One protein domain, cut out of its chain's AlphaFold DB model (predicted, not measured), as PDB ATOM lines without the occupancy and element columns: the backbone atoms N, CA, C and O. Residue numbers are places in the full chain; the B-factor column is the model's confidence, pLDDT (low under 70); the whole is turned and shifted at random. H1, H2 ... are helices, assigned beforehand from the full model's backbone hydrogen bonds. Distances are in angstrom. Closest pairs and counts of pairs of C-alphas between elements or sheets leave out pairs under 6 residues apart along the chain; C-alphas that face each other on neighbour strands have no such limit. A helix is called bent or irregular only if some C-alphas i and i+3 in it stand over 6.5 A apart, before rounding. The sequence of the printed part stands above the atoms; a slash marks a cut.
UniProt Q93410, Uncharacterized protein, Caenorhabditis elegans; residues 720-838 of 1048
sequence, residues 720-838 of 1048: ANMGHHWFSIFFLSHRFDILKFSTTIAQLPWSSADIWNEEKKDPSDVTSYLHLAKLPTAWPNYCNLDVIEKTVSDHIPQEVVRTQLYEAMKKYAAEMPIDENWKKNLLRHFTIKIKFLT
ATOM      1  N   ALA A 720     140.022  91.258 104.287       74.94
ATOM      2  CA  ALA A 720     139.169  92.421 104.040       74.94
ATOM      3  C   ALA A 720     137.907  92.437 104.930       74.94
ATOM      4  O   ALA A 720     137.434  93.502 105.326       74.94
ATOM      5  N   ASN A 721     137.403  91.257 105.304       75.27
ATOM      6  CA  ASN A 721     136.236  91.092 106.171       75.27
ATOM      7  C   ASN A 721     136.543  91.205 107.682       75.27
ATOM      8  O   ASN A 721     135.616  91.174 108.488       75.27
ATOM      9  N   MET A 722     137.807  91.376 108.095       79.36
ATOM     10  CA  MET A 722     138.190  91.495 109.517       79.36
ATOM     11  C   MET A 722     138.029  92.912 110.092       79.36
ATOM     12  O   MET A 722     138.252  93.121 111.281       79.36
ATOM     13  N   GLY A 723     137.679  93.910 109.273       75.35
ATOM     14  CA  GLY A 723     137.456  95.289 109.735       75.35
ATOM     15  C   GLY A 723     138.719  96.050 110.169       75.35
ATOM     16  O   GLY A 723     138.610  97.099 110.802       75.35
ATOM     17  N   HIS A 724     139.919  95.556 109.839       81.47
ATOM     18  CA  HIS A 724     141.174  96.244 110.156       81.47
ATOM     19  C   HIS A 724     141.243  97.606 109.446       81.47
ATOM     20  O   HIS A 724     140.932  97.729 108.262       81.47
ATOM     21  N   HIS A 725     141.721  98.633 110.148       79.30
ATOM     22  CA  HIS A 725     141.898  99.962 109.563       79.30
ATOM     23  C   HIS A 725     142.997  99.963 108.485       79.30
ATOM     24  O   HIS A 725     144.022  99.296 108.642       79.30
ATOM     25  N   TRP A 726     142.836 100.779 107.435       76.79
ATOM     26  CA  TRP A 726     143.755 100.838 106.282       76.79
ATOM     27  C   TRP A 726     145.234 100.993 106.678       76.79
ATOM     28  O   TRP A 726     146.099 100.330 106.110       76.79
ATOM     29  N   PHE A 727     145.535 101.803 107.701       78.77
ATOM     30  CA  PHE A 727     146.907 102.041 108.162       78.77
ATOM     31  C   PHE A 727     147.509 100.818 108.870       78.77
ATOM     32  O   PHE A 727     148.715 100.603 108.796       78.77
ATOM     33  N   SER A 728     146.676  99.988 109.508       84.67
ATOM     34  CA  SER A 728     147.103  98.702 110.071       84.67
ATOM     35  C   SER A 728     147.389  97.687 108.968       84.67
ATOM     36  O   SER A 728     148.416  97.020 109.016       84.67
ATOM     37  N   ILE A 729     146.532  97.612 107.942       80.70
ATOM     38  CA  ILE A 729     146.744  96.739 106.775       80.70
ATOM     39  C   ILE A 729     148.054  97.119 106.069       80.70
ATOM     40  O   ILE A 729     148.930  96.272 105.905       80.70
ATOM     41  N   PHE A 730     148.247  98.407 105.755       79.06
ATOM     42  CA  PHE A 730     149.475  98.907 105.129       79.06
ATOM     43  C   PHE A 730     150.722  98.615 105.979       79.06
ATOM     44  O   PHE A 730     151.735  98.153 105.452       79.06
ATOM     45  N   PHE A 731     150.664  98.854 107.294       86.48
ATOM     46  CA  PHE A 731     151.789  98.583 108.190       86.48
ATOM     47  C   PHE A 731     152.143  97.090 108.244       86.48
ATOM     48  O   PHE A 731     153.316  96.736 108.131       86.48
ATOM     49  N   LEU A 732     151.145  96.209 108.384       88.07
ATOM     50  CA  LEU A 732     151.347  94.759 108.436       88.07
ATOM     51  C   LEU A 732     151.924  94.229 107.114       88.07
ATOM     52  O   LEU A 732     152.902  93.483 107.143       88.07
ATOM     53  N   SER A 733     151.409  94.688 105.969       84.85
ATOM     54  CA  SER A 733     151.969  94.376 104.647       84.85
ATOM     55  C   SER A 733     153.370  94.952 104.421       84.85
ATOM     56  O   SER A 733     154.161  94.355 103.702       84.85
ATOM     57  N   HIS A 734     153.740  96.080 105.036       83.43
ATOM     58  CA  HIS A 734     155.129  96.547 105.000       83.43
ATOM     59  C   HIS A 734     156.039  95.645 105.851       83.43
ATOM     60  O   HIS A 734     157.106  95.232 105.384       83.43
ATOM     61  N   ARG A 735     155.620  95.347 107.091       86.43
ATOM     62  CA  ARG A 735     156.402  94.617 108.102       86.43
ATOM     63  C   ARG A 735     156.661  93.158 107.723       86.43
ATOM     64  O   ARG A 735     157.773  92.688 107.934       86.43
ATOM     65  N   PHE A 736     155.669  92.457 107.177       89.55
ATOM     66  CA  PHE A 736     155.740  91.014 106.934       89.55
ATOM     67  C   PHE A 736     155.723  90.692 105.435       89.55
ATOM     68  O   PHE A 736     154.747  90.974 104.743       89.55
ATOM     69  N   ASP A 737     156.788  90.056 104.931       86.74
ATOM     70  CA  ASP A 737     156.932  89.680 103.511       86.74
ATOM     71  C   ASP A 737     155.798  88.784 102.989       86.74
ATOM     72  O   ASP A 737     155.451  88.851 101.811       86.74
ATOM     73  N   ILE A 738     155.199  87.968 103.860       86.87
ATOM     74  CA  ILE A 738     154.098  87.065 103.506       86.87
ATOM     75  C   ILE A 738     152.764  87.790 103.247       86.87
ATOM     76  O   ILE A 738     151.845  87.204 102.687       86.87
ATOM     77  N   LEU A 739     152.662  89.071 103.624       86.76
ATOM     78  CA  LEU A 739     151.485  89.927 103.418       86.76
ATOM     79  C   LEU A 739     151.693  90.954 102.281       86.76
ATOM     80  O   LEU A 739     150.909  91.900 102.145       86.76
ATOM     81  N   LYS A 740     152.751  90.792 101.472       80.96
ATOM     82  CA  LYS A 740     153.071  91.624 100.295       80.96
ATOM     83  C   LYS A 740     152.476  91.007  99.031       80.96
ATOM     84  O   LYS A 740     153.195  90.447  98.209       80.96
ATOM     85  N   PHE A 741     151.156  91.101  98.914       71.82
ATOM     86  CA  PHE A 741     150.407  90.555  97.783       71.82
ATOM     87  C   PHE A 741     150.692  91.299  96.471       71.82
ATOM     88  O   PHE A 741     150.985  92.497  96.463       71.82
ATOM     89  N   SER A 742     150.571  90.580  95.355       64.07
ATOM     90  CA  SER A 742     150.756  91.100  93.994       64.07
ATOM     91  C   SER A 742     149.704  92.143  93.593       64.07
ATOM     92  O   SER A 742     150.004  93.082  92.851       64.07
ATOM     93  N   THR A 743     148.484  92.023  94.129       56.51
ATOM     94  CA  THR A 743     147.438  93.050  94.049       56.51
ATOM     95  C   THR A 743     147.932  94.330  94.717       56.51
ATOM     96  O   THR A 743     148.181  94.355  95.923       56.51
ATOM     97  N   THR A 744     148.065  95.414  93.952       50.63
ATOM     98  CA  THR A 744     148.630  96.670  94.454       50.63
ATOM     99  C   THR A 744     147.824  97.224  95.627       50.63
ATOM    100  O   THR A 744     146.676  97.637  95.483       50.63
ATOM    101  N   ILE A 745     148.487  97.347  96.782       49.68
ATOM    102  CA  ILE A 745     147.967  97.976  98.013       49.68
ATOM    103  C   ILE A 745     147.418  99.393  97.755       49.68
ATOM    104  O   ILE A 745     146.539  99.851  98.475       49.68
ATOM    105  N   ALA A 746     147.854 100.057  96.679       42.47
ATOM    106  CA  ALA A 746     147.288 101.313  96.182       42.47
ATOM    107  C   ALA A 746     145.785 101.262  95.808       42.47
ATOM    108  O   ALA A 746     145.191 102.320  95.630       42.47
ATOM    109  N   GLN A 747     145.170 100.075  95.690       49.41
ATOM    110  CA  GLN A 747     143.719  99.900  95.511       49.41
ATOM    111  C   GLN A 747     142.959  99.594  96.817       49.41
ATOM    112  O   GLN A 747     141.728  99.548  96.804       49.41
ATOM    113  N   LEU A 748     143.647  99.415  97.953       45.18
ATOM    114  CA  LEU A 748     142.979  99.395  99.259       45.18
ATOM    115  C   LEU A 748     142.446 100.802  99.593       45.18
ATOM    116  O   LEU A 748     143.020 101.799  99.149       45.18
ATOM    117  N   PRO A 749     141.335 100.928 100.344       44.90
ATOM    118  CA  PRO A 749     140.515 102.124 100.217       44.90
ATOM    119  C   PRO A 749     141.071 103.316 101.006       44.90
ATOM    120  O   PRO A 749     140.792 103.482 102.192       44.90
ATOM    121  N   TRP A 750     141.719 104.245 100.299       47.52
ATOM    122  CA  TRP A 750     141.789 105.666 100.687       47.52
ATOM    123  C   TRP A 750     140.382 106.237 101.005       47.52
ATOM    124  O   TRP A 750     140.210 107.159 101.802       47.52
ATOM    125  N   SER A 751     139.348 105.625 100.423       40.71
ATOM    126  CA  SER A 751     137.929 105.933 100.585       40.71
ATOM    127  C   SER A 751     137.230 105.299 101.806       40.71
ATOM    128  O   SER A 751     136.013 105.455 101.915       40.71
ATOM    129  N   SER A 752     137.922 104.629 102.747       36.21
ATOM    130  CA  SER A 752     137.285 104.093 103.972       36.21
ATOM    131  C   SER A 752     137.773 104.716 105.296       36.21
ATOM    132  O   SER A 752     138.959 104.847 105.589       36.21
ATOM    133  N   ALA A 753     136.793 105.083 106.131       35.63
ATOM    134  CA  ALA A 753     136.897 105.497 107.539       35.63
ATOM    135  C   ALA A 753     137.651 106.799 107.921       35.63
ATOM    136  O   ALA A 753     137.519 107.203 109.069       35.63
ATOM    137  N   ASP A 754     138.354 107.498 107.021       46.08
ATOM    138  CA  ASP A 754     138.812 108.898 107.229       46.08
ATOM    139  C   ASP A 754     139.000 109.614 105.870       46.08
ATOM    140  O   ASP A 754     140.113 109.828 105.397       46.08
ATOM    141  N   ILE A 755     137.869 109.915 105.218       43.99
ATOM    142  CA  ILE A 755     137.676 110.466 103.855       43.99
ATOM    143  C   ILE A 755     138.927 111.087 103.183       43.99
ATOM    144  O   ILE A 755     139.145 112.303 103.231       43.99
ATOM    145  N   TRP A 756     139.654 110.279 102.407       43.16
ATOM    146  CA  TRP A 756     140.561 110.769 101.368       43.16
ATOM    147  C   TRP A 756     139.848 110.735 100.010       43.16
ATOM    148  O   TRP A 756     140.046 109.849  99.183       43.16
ATOM    149  N   ASN A 757     138.977 111.720  99.782       46.79
ATOM    150  CA  ASN A 757     138.364 111.921  98.470       46.79
ATOM    151  C   ASN A 757     139.376 112.587  97.529       46.79
ATOM    152  O   ASN A 757     139.562 113.805  97.588       46.79
ATOM    153  N   GLU A 758     139.974 111.796  96.636       48.31
ATOM    154  CA  GLU A 758     140.885 112.265  95.576       48.31
ATOM    155  C   GLU A 758     140.275 113.408  94.743       48.31
ATOM    156  O   GLU A 758     140.971 114.333  94.341       48.31
ATOM    157  N   GLU A 759     138.951 113.411  94.565       48.59
ATOM    158  CA  GLU A 759     138.211 114.423  93.802       48.59
ATOM    159  C   GLU A 759     138.226 115.850  94.399       48.59
ATOM    160  O   GLU A 759     137.703 116.768  93.761       48.59
ATOM    161  N   LYS A 760     138.709 116.066  95.639       50.57
ATOM    162  CA  LYS A 760     138.475 117.332  96.380       50.57
ATOM    163  C   LYS A 760     139.643 117.916  97.186       50.57
ATOM    164  O   LYS A 760     139.411 118.854  97.951       50.57
ATOM    165  N   LYS A 761     140.879 117.443  97.014       54.65
ATOM    166  CA  LYS A 761     142.072 118.111  97.572       54.65
ATOM    167  C   LYS A 761     143.134 118.348  96.502       54.65
ATOM    168  O   LYS A 761     143.263 117.572  95.563       54.65
ATOM    169  N   ASP A 762     143.889 119.431  96.662       60.98
ATOM    170  CA  ASP A 762     145.068 119.705  95.844       60.98
ATOM    171  C   ASP A 762     146.156 118.657  96.175       60.98
ATOM    172  O   ASP A 762     146.480 118.493  97.357       60.98
ATOM    173  N   PRO A 763     146.727 117.933  95.194       63.15
ATOM    174  CA  PRO A 763     147.766 116.931  95.451       63.15
ATOM    175  C   PRO A 763     149.087 117.536  95.962       63.15
ATOM    176  O   PRO A 763     149.950 116.803  96.436       63.15
ATOM    177  N   SER A 764     149.260 118.861  95.901       66.14
ATOM    178  CA  SER A 764     150.370 119.563  96.557       66.14
ATOM    179  C   SER A 764     150.102 119.900  98.033       66.14
ATOM    180  O   SER A 764     151.043 120.236  98.758       66.14
ATOM    181  N   ASP A 765     148.857 119.781  98.520       73.94
ATOM    182  CA  ASP A 765     148.519 120.103  99.906       73.94
ATOM    183  C   ASP A 765     148.996 119.022 100.888       73.94
ATOM    184  O   ASP A 765     148.470 117.907 100.966       73.94
ATOM    185  N   VAL A 766     149.945 119.421 101.734       74.33
ATOM    186  CA  VAL A 766     150.438 118.672 102.892       74.33
ATOM    187  C   VAL A 766     149.305 118.159 103.798       74.33
ATOM    188  O   VAL A 766     149.448 117.074 104.367       74.33
ATOM    189  N   THR A 767     148.173 118.870 103.932       75.60
ATOM    190  CA  THR A 767     147.059 118.429 104.798       75.60
ATOM    191  C   THR A 767     146.238 117.262 104.240       75.60
ATOM    192  O   THR A 767     145.415 116.688 104.956       75.60
ATOM    193  N   SER A 768     146.477 116.840 102.997       70.03
ATOM    194  CA  SER A 768     146.018 115.535 102.508       70.03
ATOM    195  C   SER A 768     146.725 114.406 103.269       70.03
ATOM    196  O   SER A 768     146.084 113.534 103.845       70.03
ATOM    197  N   TYR A 769     148.052 114.495 103.375       76.72
ATOM    198  CA  TYR A 769     148.947 113.398 103.757       76.72
ATOM    199  C   TYR A 769     149.145 113.201 105.274       76.72
ATOM    200  O   TYR A 769     149.853 112.280 105.687       76.72
ATOM    201  N   LEU A 770     148.528 114.028 106.127       82.23
ATOM    202  CA  LEU A 770     148.783 114.029 107.578       82.23
ATOM    203  C   LEU A 770     148.400 112.720 108.296       82.23
ATOM    204  O   LEU A 770     149.045 112.357 109.280       82.23
ATOM    205  N   HIS A 771     147.428 111.959 107.779       79.52
ATOM    206  CA  HIS A 771     146.960 110.720 108.416       79.52
ATOM    207  C   HIS A 771     147.975 109.567 108.341       79.52
ATOM    208  O   HIS A 771     147.851 108.602 109.091       79.52
ATOM    209  N   LEU A 772     149.024 109.679 107.517       83.73
ATOM    210  CA  LEU A 772     150.143 108.727 107.495       83.73
ATOM    211  C   LEU A 772     150.901 108.668 108.834       83.73
ATOM    212  O   LEU A 772     151.545 107.666 109.130       83.73
ATOM    213  N   ALA A 773     150.756 109.684 109.695       85.43
ATOM    214  CA  ALA A 773     151.226 109.641 111.080       85.43
ATOM    215  C   ALA A 773     150.570 108.525 111.931       85.43
ATOM    216  O   ALA A 773     151.113 108.190 112.981       85.43
ATOM    217  N   LYS A 774     149.462 107.912 111.475       85.68
ATOM    218  CA  LYS A 774     148.872 106.701 112.079       85.68
ATOM    219  C   LYS A 774     149.645 105.410 111.763       85.68
ATOM    220  O   LYS A 774     149.423 104.406 112.433       85.68
ATOM    221  N   LEU A 775     150.538 105.388 110.765       86.03
ATOM    222  CA  LEU A 775     151.242 104.155 110.370       86.03
ATOM    223  C   LEU A 775     152.080 103.541 111.513       86.03
ATOM    224  O   LEU A 775     151.926 102.346 111.755       86.03
ATOM    225  N   PRO A 776     152.899 104.296 112.278       85.59
ATOM    226  CA  PRO A 776     153.652 103.739 113.401       85.59
ATOM    227  C   PRO A 776     152.750 103.245 114.538       85.59
ATOM    228  O   PRO A 776     153.128 102.325 115.254       85.59
ATOM    229  N   THR A 777     151.538 103.797 114.685       85.78
ATOM    230  CA  THR A 777     150.606 103.421 115.762       85.78
ATOM    231  C   THR A 777     149.872 102.098 115.518       85.78
ATOM    232  O   THR A 777     148.977 101.750 116.278       85.78
ATOM    233  N   ALA A 778     150.244 101.343 114.480       87.47
ATOM    234  CA  ALA A 778     149.769  99.981 114.226       87.47
ATOM    235  C   ALA A 778     150.578  98.887 114.959       87.47
ATOM    236  O   ALA A 778     150.250  97.708 114.847       87.47
ATOM    237  N   TRP A 779     151.646  99.226 115.696       90.14
ATOM    238  CA  TRP A 779     152.455  98.222 116.403       90.14
ATOM    239  C   TRP A 779     153.061  98.759 117.705       90.14
ATOM    240  O   TRP A 779     153.581  99.876 117.693       90.14
ATOM    241  N   PRO A 780     153.042  98.009 118.827       85.13
ATOM    242  CA  PRO A 780     153.383  98.575 120.127       85.13
ATOM    243  C   PRO A 780     154.802  99.142 120.174       85.13
ATOM    244  O   PRO A 780     155.749  98.513 119.698       85.13
ATOM    245  N   ASN A 781     154.937 100.335 120.759       80.35
ATOM    246  CA  ASN A 781     156.189 101.091 120.879       80.35
ATOM    247  C   ASN A 781     156.929 101.367 119.551       80.35
ATOM    248  O   ASN A 781     158.061 101.857 119.579       80.35
ATOM    249  N   TYR A 782     156.332 101.098 118.384       85.26
ATOM    250  CA  TYR A 782     157.000 101.326 117.107       85.26
ATOM    251  C   TYR A 782     157.116 102.835 116.853       85.26
ATOM    252  O   TYR A 782     156.128 103.542 116.658       85.26
ATOM    253  N   CYS A 783     158.350 103.339 116.924       83.47
ATOM    254  CA  CYS A 783     158.687 104.759 116.754       83.47
ATOM    255  C   CYS A 783     159.530 105.024 115.502       83.47
ATOM    256  O   CYS A 783     159.819 106.180 115.191       83.47
ATOM    257  N   ASN A 784     159.958 103.967 114.808       83.69
ATOM    258  CA  ASN A 784     160.720 104.099 113.578       83.69
ATOM    259  C   ASN A 784     159.825 104.687 112.470       83.69
ATOM    260  O   ASN A 784     158.619 104.439 112.434       83.69
ATOM    261  N   LEU A 785     160.407 105.499 111.590       87.81
ATOM    262  CA  LEU A 785     159.677 106.177 110.524       87.81
ATOM    263  C   LEU A 785     159.779 105.453 109.180       87.81
ATOM    264  O   LEU A 785     159.012 105.817 108.299       87.81
ATOM    265  N   ASP A 786     160.636 104.437 109.015       86.77
ATOM    266  CA  ASP A 786     160.913 103.759 107.731       86.77
ATOM    267  C   ASP A 786     159.660 103.403 106.908       86.77
ATOM    268  O   ASP A 786     159.641 103.601 105.693       86.77
ATOM    269  N   VAL A 787     158.579 102.957 107.564       82.17
ATOM    270  CA  VAL A 787     157.283 102.703 106.910       82.17
ATOM    271  C   VAL A 787     156.733 103.975 106.264       82.17
ATOM    272  O   VAL A 787     156.436 103.970 105.073       82.17
ATOM    273  N   ILE A 788     156.661 105.076 107.023       85.27
ATOM    274  CA  ILE A 788     156.270 106.398 106.516       85.27
ATOM    275  C   ILE A 788     157.262 106.866 105.450       85.27
ATOM    276  O   ILE A 788     156.829 107.343 104.411       85.27
ATOM    277  N   GLU A 789     158.574 106.765 105.679       86.99
ATOM    278  CA  GLU A 789     159.586 107.244 104.728       86.99
ATOM    279  C   GLU A 789     159.464 106.559 103.368       86.99
ATOM    280  O   GLU A 789     159.502 107.238 102.341       86.99
ATOM    281  N   LYS A 790     159.213 105.246 103.362       82.42
ATOM    282  CA  LYS A 790     158.929 104.499 102.142       82.42
ATOM    283  C   LYS A 790     157.603 104.924 101.506       82.42
ATOM    284  O   LYS A 790     157.598 105.246 100.326       82.42
ATOM    285  N   THR A 791     156.502 105.038 102.255       78.17
ATOM    286  CA  THR A 791     155.221 105.544 101.705       78.17
ATOM    287  C   THR A 791     155.363 106.953 101.106       78.17
ATOM    288  O   THR A 791     154.789 107.262 100.063       78.17
ATOM    289  N   VAL A 792     156.161 107.807 101.750       82.57
ATOM    290  CA  VAL A 792     156.484 109.177 101.328       82.57
ATOM    291  C   VAL A 792     157.392 109.199 100.091       82.57
ATOM    292  O   VAL A 792     157.326 110.148  99.311       82.57
ATOM    293  N   SER A 793     158.230 108.184  99.889       82.09
ATOM    294  CA  SER A 793     159.019 107.986  98.667       82.09
ATOM    295  C   SER A 793     158.152 107.478  97.511       82.09
ATOM    296  O   SER A 793     158.176 108.048  96.423       82.09
ATOM    297  N   ASP A 794     157.351 106.443  97.767       75.05
ATOM    298  CA  ASP A 794     156.733 105.616  96.729       75.05
ATOM    299  C   ASP A 794     155.386 106.172  96.222       75.05
ATOM    300  O   ASP A 794     154.953 105.816  95.123       75.05
ATOM    301  N   HIS A 795     154.691 107.015  97.006       71.81
ATOM    302  CA  HIS A 795     153.308 107.439  96.705       71.81
ATOM    303  C   HIS A 795     153.025 108.950  96.796       71.81
ATOM    304  O   HIS A 795     151.955 109.382  96.370       71.81
ATOM    305  N   ILE A 796     153.928 109.775  97.338       76.61
ATOM    306  CA  ILE A 796     153.670 111.219  97.514       76.61
ATOM    307  C   ILE A 796     154.404 112.034  96.434       76.61
ATOM    308  O   ILE A 796     155.628 111.901  96.332       76.61
ATOM    309  N   PRO A 797     153.726 112.932  95.685       77.96
ATOM    310  CA  PRO A 797     154.353 113.780  94.664       77.96
ATOM    311  C   PRO A 797     155.575 114.541  95.198       77.96
ATOM    312  O   PRO A 797     155.586 114.963  96.358       77.96
ATOM    313  N   GLN A 798     156.632 114.704  94.396       78.62
ATOM    314  CA  GLN A 798     157.900 115.312  94.844       78.62
ATOM    315  C   GLN A 798     157.755 116.803  95.199       78.62
ATOM    316  O   GLN A 798     158.531 117.339  95.989       78.62
ATOM    317  N   GLU A 799     156.714 117.440  94.672       79.92
ATOM    318  CA  GLU A 799     156.256 118.800  94.938       79.92
ATOM    319  C   GLU A 799     155.887 119.018  96.417       79.92
ATOM    320  O   GLU A 799     156.057 120.120  96.944       79.92
ATOM    321  N   VAL A 800     155.423 117.972  97.117       80.04
ATOM    322  CA  VAL A 800     155.049 118.046  98.537       80.04
ATOM    323  C   VAL A 800     156.311 118.147  99.397       80.04
ATOM    324  O   VAL A 800     157.020 117.161  99.635       80.04
ATOM    325  N   VAL A 801     156.593 119.358  99.887       85.61
ATOM    326  CA  VAL A 801     157.816 119.703 100.626       85.61
ATOM    327  C   VAL A 801     157.974 118.832 101.875       85.61
ATOM    328  O   VAL A 801     157.315 119.033 102.897       85.61
ATOM    329  N   ARG A 802     158.914 117.879 101.818       87.78
ATOM    330  CA  ARG A 802     159.073 116.823 102.833       87.78
ATOM    331  C   ARG A 802     159.232 117.351 104.265       87.78
ATOM    332  O   ARG A 802     158.656 116.770 105.178       87.78
ATOM    333  N   THR A 803     159.927 118.472 104.492       88.19
ATOM    334  CA  THR A 803     160.038 119.075 105.840       88.19
ATOM    335  C   THR A 803     158.684 119.518 106.399       88.19
ATOM    336  O   THR A 803     158.371 119.202 107.542       88.19
ATOM    337  N   GLN A 804     157.863 120.194 105.587       88.32
ATOM    338  CA  GLN A 804     156.526 120.652 105.986       88.32
ATOM    339  C   GLN A 804     155.594 119.464 106.245       88.32
ATOM    340  O   GLN A 804     154.801 119.493 107.184       88.32
ATOM    341  N   LEU A 805     155.742 118.394 105.460       87.87
ATOM    342  CA  LEU A 805     155.007 117.151 105.650       87.87
ATOM    343  C   LEU A 805     155.320 116.484 106.997       87.87
ATOM    344  O   LEU A 805     154.398 116.221 107.768       87.87
ATOM    345  N   TYR A 806     156.597 116.278 107.337       91.64
ATOM    346  CA  TYR A 806     156.955 115.721 108.649       91.64
ATOM    347  C   TYR A 806     156.595 116.665 109.811       91.64
ATOM    348  O   TYR A 806     156.256 116.186 110.891       91.64
ATOM    349  N   GLU A 807     156.595 117.988 109.614       90.67
ATOM    350  CA  GLU A 807     156.084 118.949 110.606       90.67
ATOM    351  C   GLU A 807     154.565 118.841 110.821       90.67
ATOM    352  O   GLU A 807     154.108 118.913 111.964       90.67
ATOM    353  N   ALA A 808     153.777 118.637 109.760       88.01
ATOM    354  CA  ALA A 808     152.333 118.420 109.855       88.01
ATOM    355  C   ALA A 808     152.002 117.072 110.515       88.01
ATOM    356  O   ALA A 808     151.215 117.033 111.463       88.01
ATOM    357  N   MET A 809     152.674 115.992 110.097       90.54
ATOM    358  CA  MET A 809     152.579 114.676 110.740       90.54
ATOM    359  C   MET A 809     152.943 114.744 112.230       90.54
ATOM    360  O   MET A 809     152.235 114.179 113.058       90.54
ATOM    361  N   LYS A 810     154.003 115.482 112.594       91.85
ATOM    362  CA  LYS A 810     154.414 115.670 113.993       91.85
ATOM    363  C   LYS A 810     153.352 116.390 114.831       91.85
ATOM    364  O   LYS A 810     153.177 116.036 115.993       91.85
ATOM    365  N   LYS A 811     152.667 117.399 114.277       90.76
ATOM    366  CA  LYS A 811     151.558 118.081 114.968       90.76
ATOM    367  C   LYS A 811     150.404 117.111 115.216       90.76
ATOM    368  O   LYS A 811     150.000 116.953 116.360       90.76
ATOM    369  N   TYR A 812     149.973 116.392 114.180       89.24
ATOM    370  CA  TYR A 812     148.913 115.387 114.296       89.24
ATOM    371  C   TYR A 812     149.257 114.294 115.322       89.24
ATOM    372  O   TYR A 812     148.453 113.989 116.195       89.24
ATOM    373  N   ALA A 813     150.488 113.770 115.296       89.05
ATOM    374  CA  ALA A 813     150.967 112.760 116.243       89.05
ATOM    375  C   ALA A 813     150.984 113.230 117.715       89.05
ATOM    376  O   ALA A 813     150.911 112.396 118.616       89.05
ATOM    377  N   ALA A 814     151.064 114.540 117.983       89.49
ATOM    378  CA  ALA A 814     150.980 115.074 119.344       89.49
ATOM    379  C   ALA A 814     149.546 115.035 119.908       89.49
ATOM    380  O   ALA A 814     149.367 114.934 121.121       89.49
ATOM    381  N   GLU A 815     148.541 115.078 119.032       88.50
ATOM    382  CA  GLU A 815     147.112 115.068 119.371       88.50
ATOM    383  C   GLU A 815     146.531 113.638 119.448       88.50
ATOM    384  O   GLU A 815     145.382 113.454 119.846       88.50
ATOM    385  N   MET A 816     147.313 112.604 119.103       85.49
ATOM    386  CA  MET A 816     146.837 111.216 119.078       85.49
ATOM    387  C   MET A 816     146.627 110.612 120.485       85.49
ATOM    388  O   MET A 816     147.471 110.796 121.371       85.49
ATOM    389  N   PRO A 817     145.555 109.820 120.696       82.89
ATOM    390  CA  PRO A 817     145.263 109.136 121.958       82.89
ATOM    391  C   PRO A 817     146.073 107.831 122.095       82.89
ATOM    392  O   PRO A 817     145.519 106.738 122.143       82.89
ATOM    393  N   ILE A 818     147.399 107.958 122.132       82.77
ATOM    394  CA  ILE A 818     148.353 106.870 122.403       82.77
ATOM    395  C   ILE A 818     149.102 107.127 123.717       82.77
ATOM    396  O   ILE A 818     149.127 108.263 124.197       82.77
ATOM    397  N   ASP A 819     149.732 106.082 124.267       83.96
ATOM    398  CA  ASP A 819     150.586 106.157 125.463       83.96
ATOM    399  C   ASP A 819     151.603 107.315 125.397       83.96
ATOM    400  O   ASP A 819     152.203 107.583 124.355       83.96
ATOM    401  N   GLU A 820     151.831 107.989 126.526       85.47
ATOM    402  CA  GLU A 820     152.675 109.186 126.592       85.47
ATOM    403  C   GLU A 820     154.172 108.897 126.402       85.47
ATOM    404  O   GLU A 820     154.893 109.728 125.843       85.47
ATOM    405  N   ASN A 821     154.670 107.721 126.800       85.47
ATOM    406  CA  ASN A 821     156.061 107.344 126.546       85.47
ATOM    407  C   ASN A 821     156.267 107.027 125.053       85.47
ATOM    408  O   ASN A 821     157.209 107.524 124.428       85.47
ATOM    409  N   TRP A 822     155.341 106.283 124.444       86.92
ATOM    410  CA  TRP A 822     155.311 106.031 123.002       86.92
ATOM    411  C   TRP A 822     155.202 107.336 122.201       86.92
ATOM    412  O   TRP A 822     156.031 107.590 121.325       86.92
ATOM    413  N   LYS A 823     154.267 108.224 122.563       89.42
ATOM    414  CA  LYS A 823     154.079 109.559 121.969       89.42
ATOM    415  C   LYS A 823     155.353 110.395 122.033       89.42
ATOM    416  O   LYS A 823     155.804 110.925 121.017       89.42
ATOM    417  N   LYS A 824     155.989 110.472 123.205       90.14
ATOM    418  CA  LYS A 824     157.259 111.184 123.422       90.14
ATOM    419  C   LYS A 824     158.378 110.659 122.518       90.14
ATOM    420  O   LYS A 824     159.138 111.460 121.965       90.14
ATOM    421  N   ASN A 825     158.467 109.344 122.326       89.89
ATOM    422  CA  ASN A 825     159.457 108.731 121.442       89.89
ATOM    423  C   ASN A 825     159.129 108.963 119.955       89.89
ATOM    424  O   ASN A 825     159.999 109.411 119.208       89.89
ATOM    425  N   LEU A 826     157.876 108.801 119.526       90.45
ATOM    426  CA  LEU A 826     157.437 109.101 118.157       90.45
ATOM    427  C   LEU A 826     157.700 110.576 117.779       90.45
ATOM    428  O   LEU A 826     158.299 110.872 116.741       90.45
ATOM    429  N   LEU A 827     157.363 111.519 118.666       92.59
ATOM    430  CA  LEU A 827     157.648 112.950 118.492       92.59
ATOM    431  C   LEU A 827     159.156 113.261 118.465       92.59
ATOM    432  O   LEU A 827     159.579 114.195 117.768       92.59
ATOM    433  N   ARG A 828     159.988 112.486 119.177       91.91
ATOM    434  CA  ARG A 828     161.457 112.561 119.090       91.91
ATOM    435  C   ARG A 828     161.947 112.112 117.711       91.91
ATOM    436  O   ARG A 828     162.737 112.843 117.118       91.91
ATOM    437  N   HIS A 829     161.452 110.996 117.173       91.47
ATOM    438  CA  HIS A 829     161.820 110.516 115.835       91.47
ATOM    439  C   HIS A 829     161.426 111.512 114.732       91.47
ATOM    440  O   HIS A 829     162.288 111.905 113.943       91.47
ATOM    441  N   PHE A 830     160.198 112.050 114.744       92.80
ATOM    442  CA  PHE A 830     159.819 113.142 113.833       92.80
ATOM    443  C   PHE A 830     160.756 114.356 113.959       92.80
ATOM    444  O   PHE A 830     161.173 114.935 112.959       92.80
ATOM    445  N   THR A 831     161.144 114.733 115.183       92.68
ATOM    446  CA  THR A 831     162.077 115.853 115.412       92.68
ATOM    447  C   THR A 831     163.474 115.576 114.847       92.68
ATOM    448  O   THR A 831     164.100 116.492 114.313       92.68
ATOM    449  N   ILE A 832     163.961 114.335 114.928       91.01
ATOM    450  CA  ILE A 832     165.231 113.920 114.317       91.01
ATOM    451  C   ILE A 832     165.131 114.005 112.788       91.01
ATOM    452  O   ILE A 832     166.007 114.605 112.166       91.01
ATOM    453  N   LYS A 833     164.041 113.513 112.180       91.19
ATOM    454  CA  LYS A 833     163.869 113.564 110.720       91.19
ATOM    455  C   LYS A 833     163.759 114.992 110.181       91.19
ATOM    456  O   LYS A 833     164.407 115.319 109.190       91.19
ATOM    457  N   ILE A 834     163.020 115.868 110.864       91.43
ATOM    458  CA  ILE A 834     162.927 117.295 110.507       91.43
ATOM    459  C   ILE A 834     164.306 117.972 110.614       91.43
ATOM    460  O   ILE A 834     164.681 118.730 109.718       91.43
ATOM    461  N   LYS A 835     165.105 117.667 111.650       90.44
ATOM    462  CA  LYS A 835     166.491 118.163 111.771       90.44
ATOM    463  C   LYS A 835     167.394 117.663 110.639       90.44
ATOM    464  O   LYS A 835     168.130 118.459 110.067       90.44
ATOM    465  N   PHE A 836     167.314 116.382 110.280       89.79
ATOM    466  CA  PHE A 836     168.071 115.806 109.161       89.79
ATOM    467  C   PHE A 836     167.717 116.471 107.820       89.79
ATOM    468  O   PHE A 836     168.594 116.886 107.073       89.79
ATOM    469  N   LEU A 837     166.427 116.669 107.539       87.16
ATOM    470  CA  LEU A 837     165.969 117.315 106.303       87.16
ATOM    471  C   LEU A 837     166.231 118.836 106.256       87.16
ATOM    472  O   LEU A 837     166.065 119.450 105.202       87.16
ATOM    473  N   THR A 838     166.630 119.459 107.371       85.11
ATOM    474  CA  THR A 838     166.956 120.896 107.444       85.11
ATOM    475  C   THR A 838     168.447 121.195 107.616       85.11
ATOM    476  O   THR A 838     168.866 122.295 107.256       85.11
TER     477      THR A 838
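What this domain is: This is residues 720 to 838 of the 1048 residues of an uncharacterized protein of Caenorhabditis elegans (UniProt Q93410). A hairpin of two long helices, H4 and H5, makes one side of this domain; the short helix H2 packs on H4 in the middle, with H3 close beside H2, and H1 lies crosswise to both on the side away from the hairpin. A long stretch with no named element, residues 736 to 768, runs from H1 round to H2. The printed part has 119 residues with five named helices, H1 to H5 in that order along it, and no named strand; the class is all helix, though under half of the residues, 58 of 119, are in named elements. The whole is compact, with a radius of gyration of the C-alphas of 14.2 A and a rounded outline of 38 by 33 by 25 A.

Where its parts are: H1 is residues 726 to 735, 14.2 A from first to last C-alpha, and begins at C-alpha 726 at (143.755, 100.838, 106.282). H2, residues 769 to 774, measures 10.7 A; it is neither bent nor irregular, but only just: C-alphas 770 and 773 are 6.1 A apart. H3, residues 786 to 794, measures 11.9 A. H4, residues 802 to 815, measures 20.5 A and begins at C-alpha 802 at (159.073, 116.823, 102.833). H5, residues 820 to 838, is the longest at 26.6 A and ends at C-alpha 838 at (166.956, 120.896, 107.444).

How they stand to each other: H1 and H2 are close but not clearly touching; their closest C-alphas, of Phe 727 and Lys 774, are 6.4 A apart. Their tilt of 68 degrees is only just steep. H1 and H3 are also close but not clearly touching, about perpendicular at 77 degrees, with the closest C-alphas, of His 734 and Val 787, 6.8 A apart. H2 and H3 are close but not clearly touching, at a shallow tilt of 25 degrees, opposite ways; the closest C-alphas, of Leu 772 and Ile 788, are 6.6 A apart. H2 and H4 touch at a steep tilt of 48 degrees, the same way, closest at the C-alphas of Leu 770 and Met 809, 5.0 A. H3 and H4 are near each other, their closest C-alphas 8.2 A apart. H4 and H5 touch as a helical hairpin, at a shallow tilt of 14 degrees, opposite ways, closest at the C-alphas of Thr 803 and Ile 834, 5.8 A. H1 is apart from H4 and H5. In H1, H3 and H5 every O i to N i+4 pair is within hydrogen-bond range; in H4 9 of 10 are, and in H2 0 of 2, beside 3 of 3 O i to N i+3 pairs.

The domain as a whole: The two C-alphas farthest apart, of Asn 721 and Thr 838, are 42.8 A apart. The printed part has no cut. The links H1 to H2, 33 residues, and H2 to H3, 11 residues, are long; H3 to H4 is short and H4 to H5 tight. The mean pLDDT of the printed part is 77.7, and residues 742 to 764 are under 70.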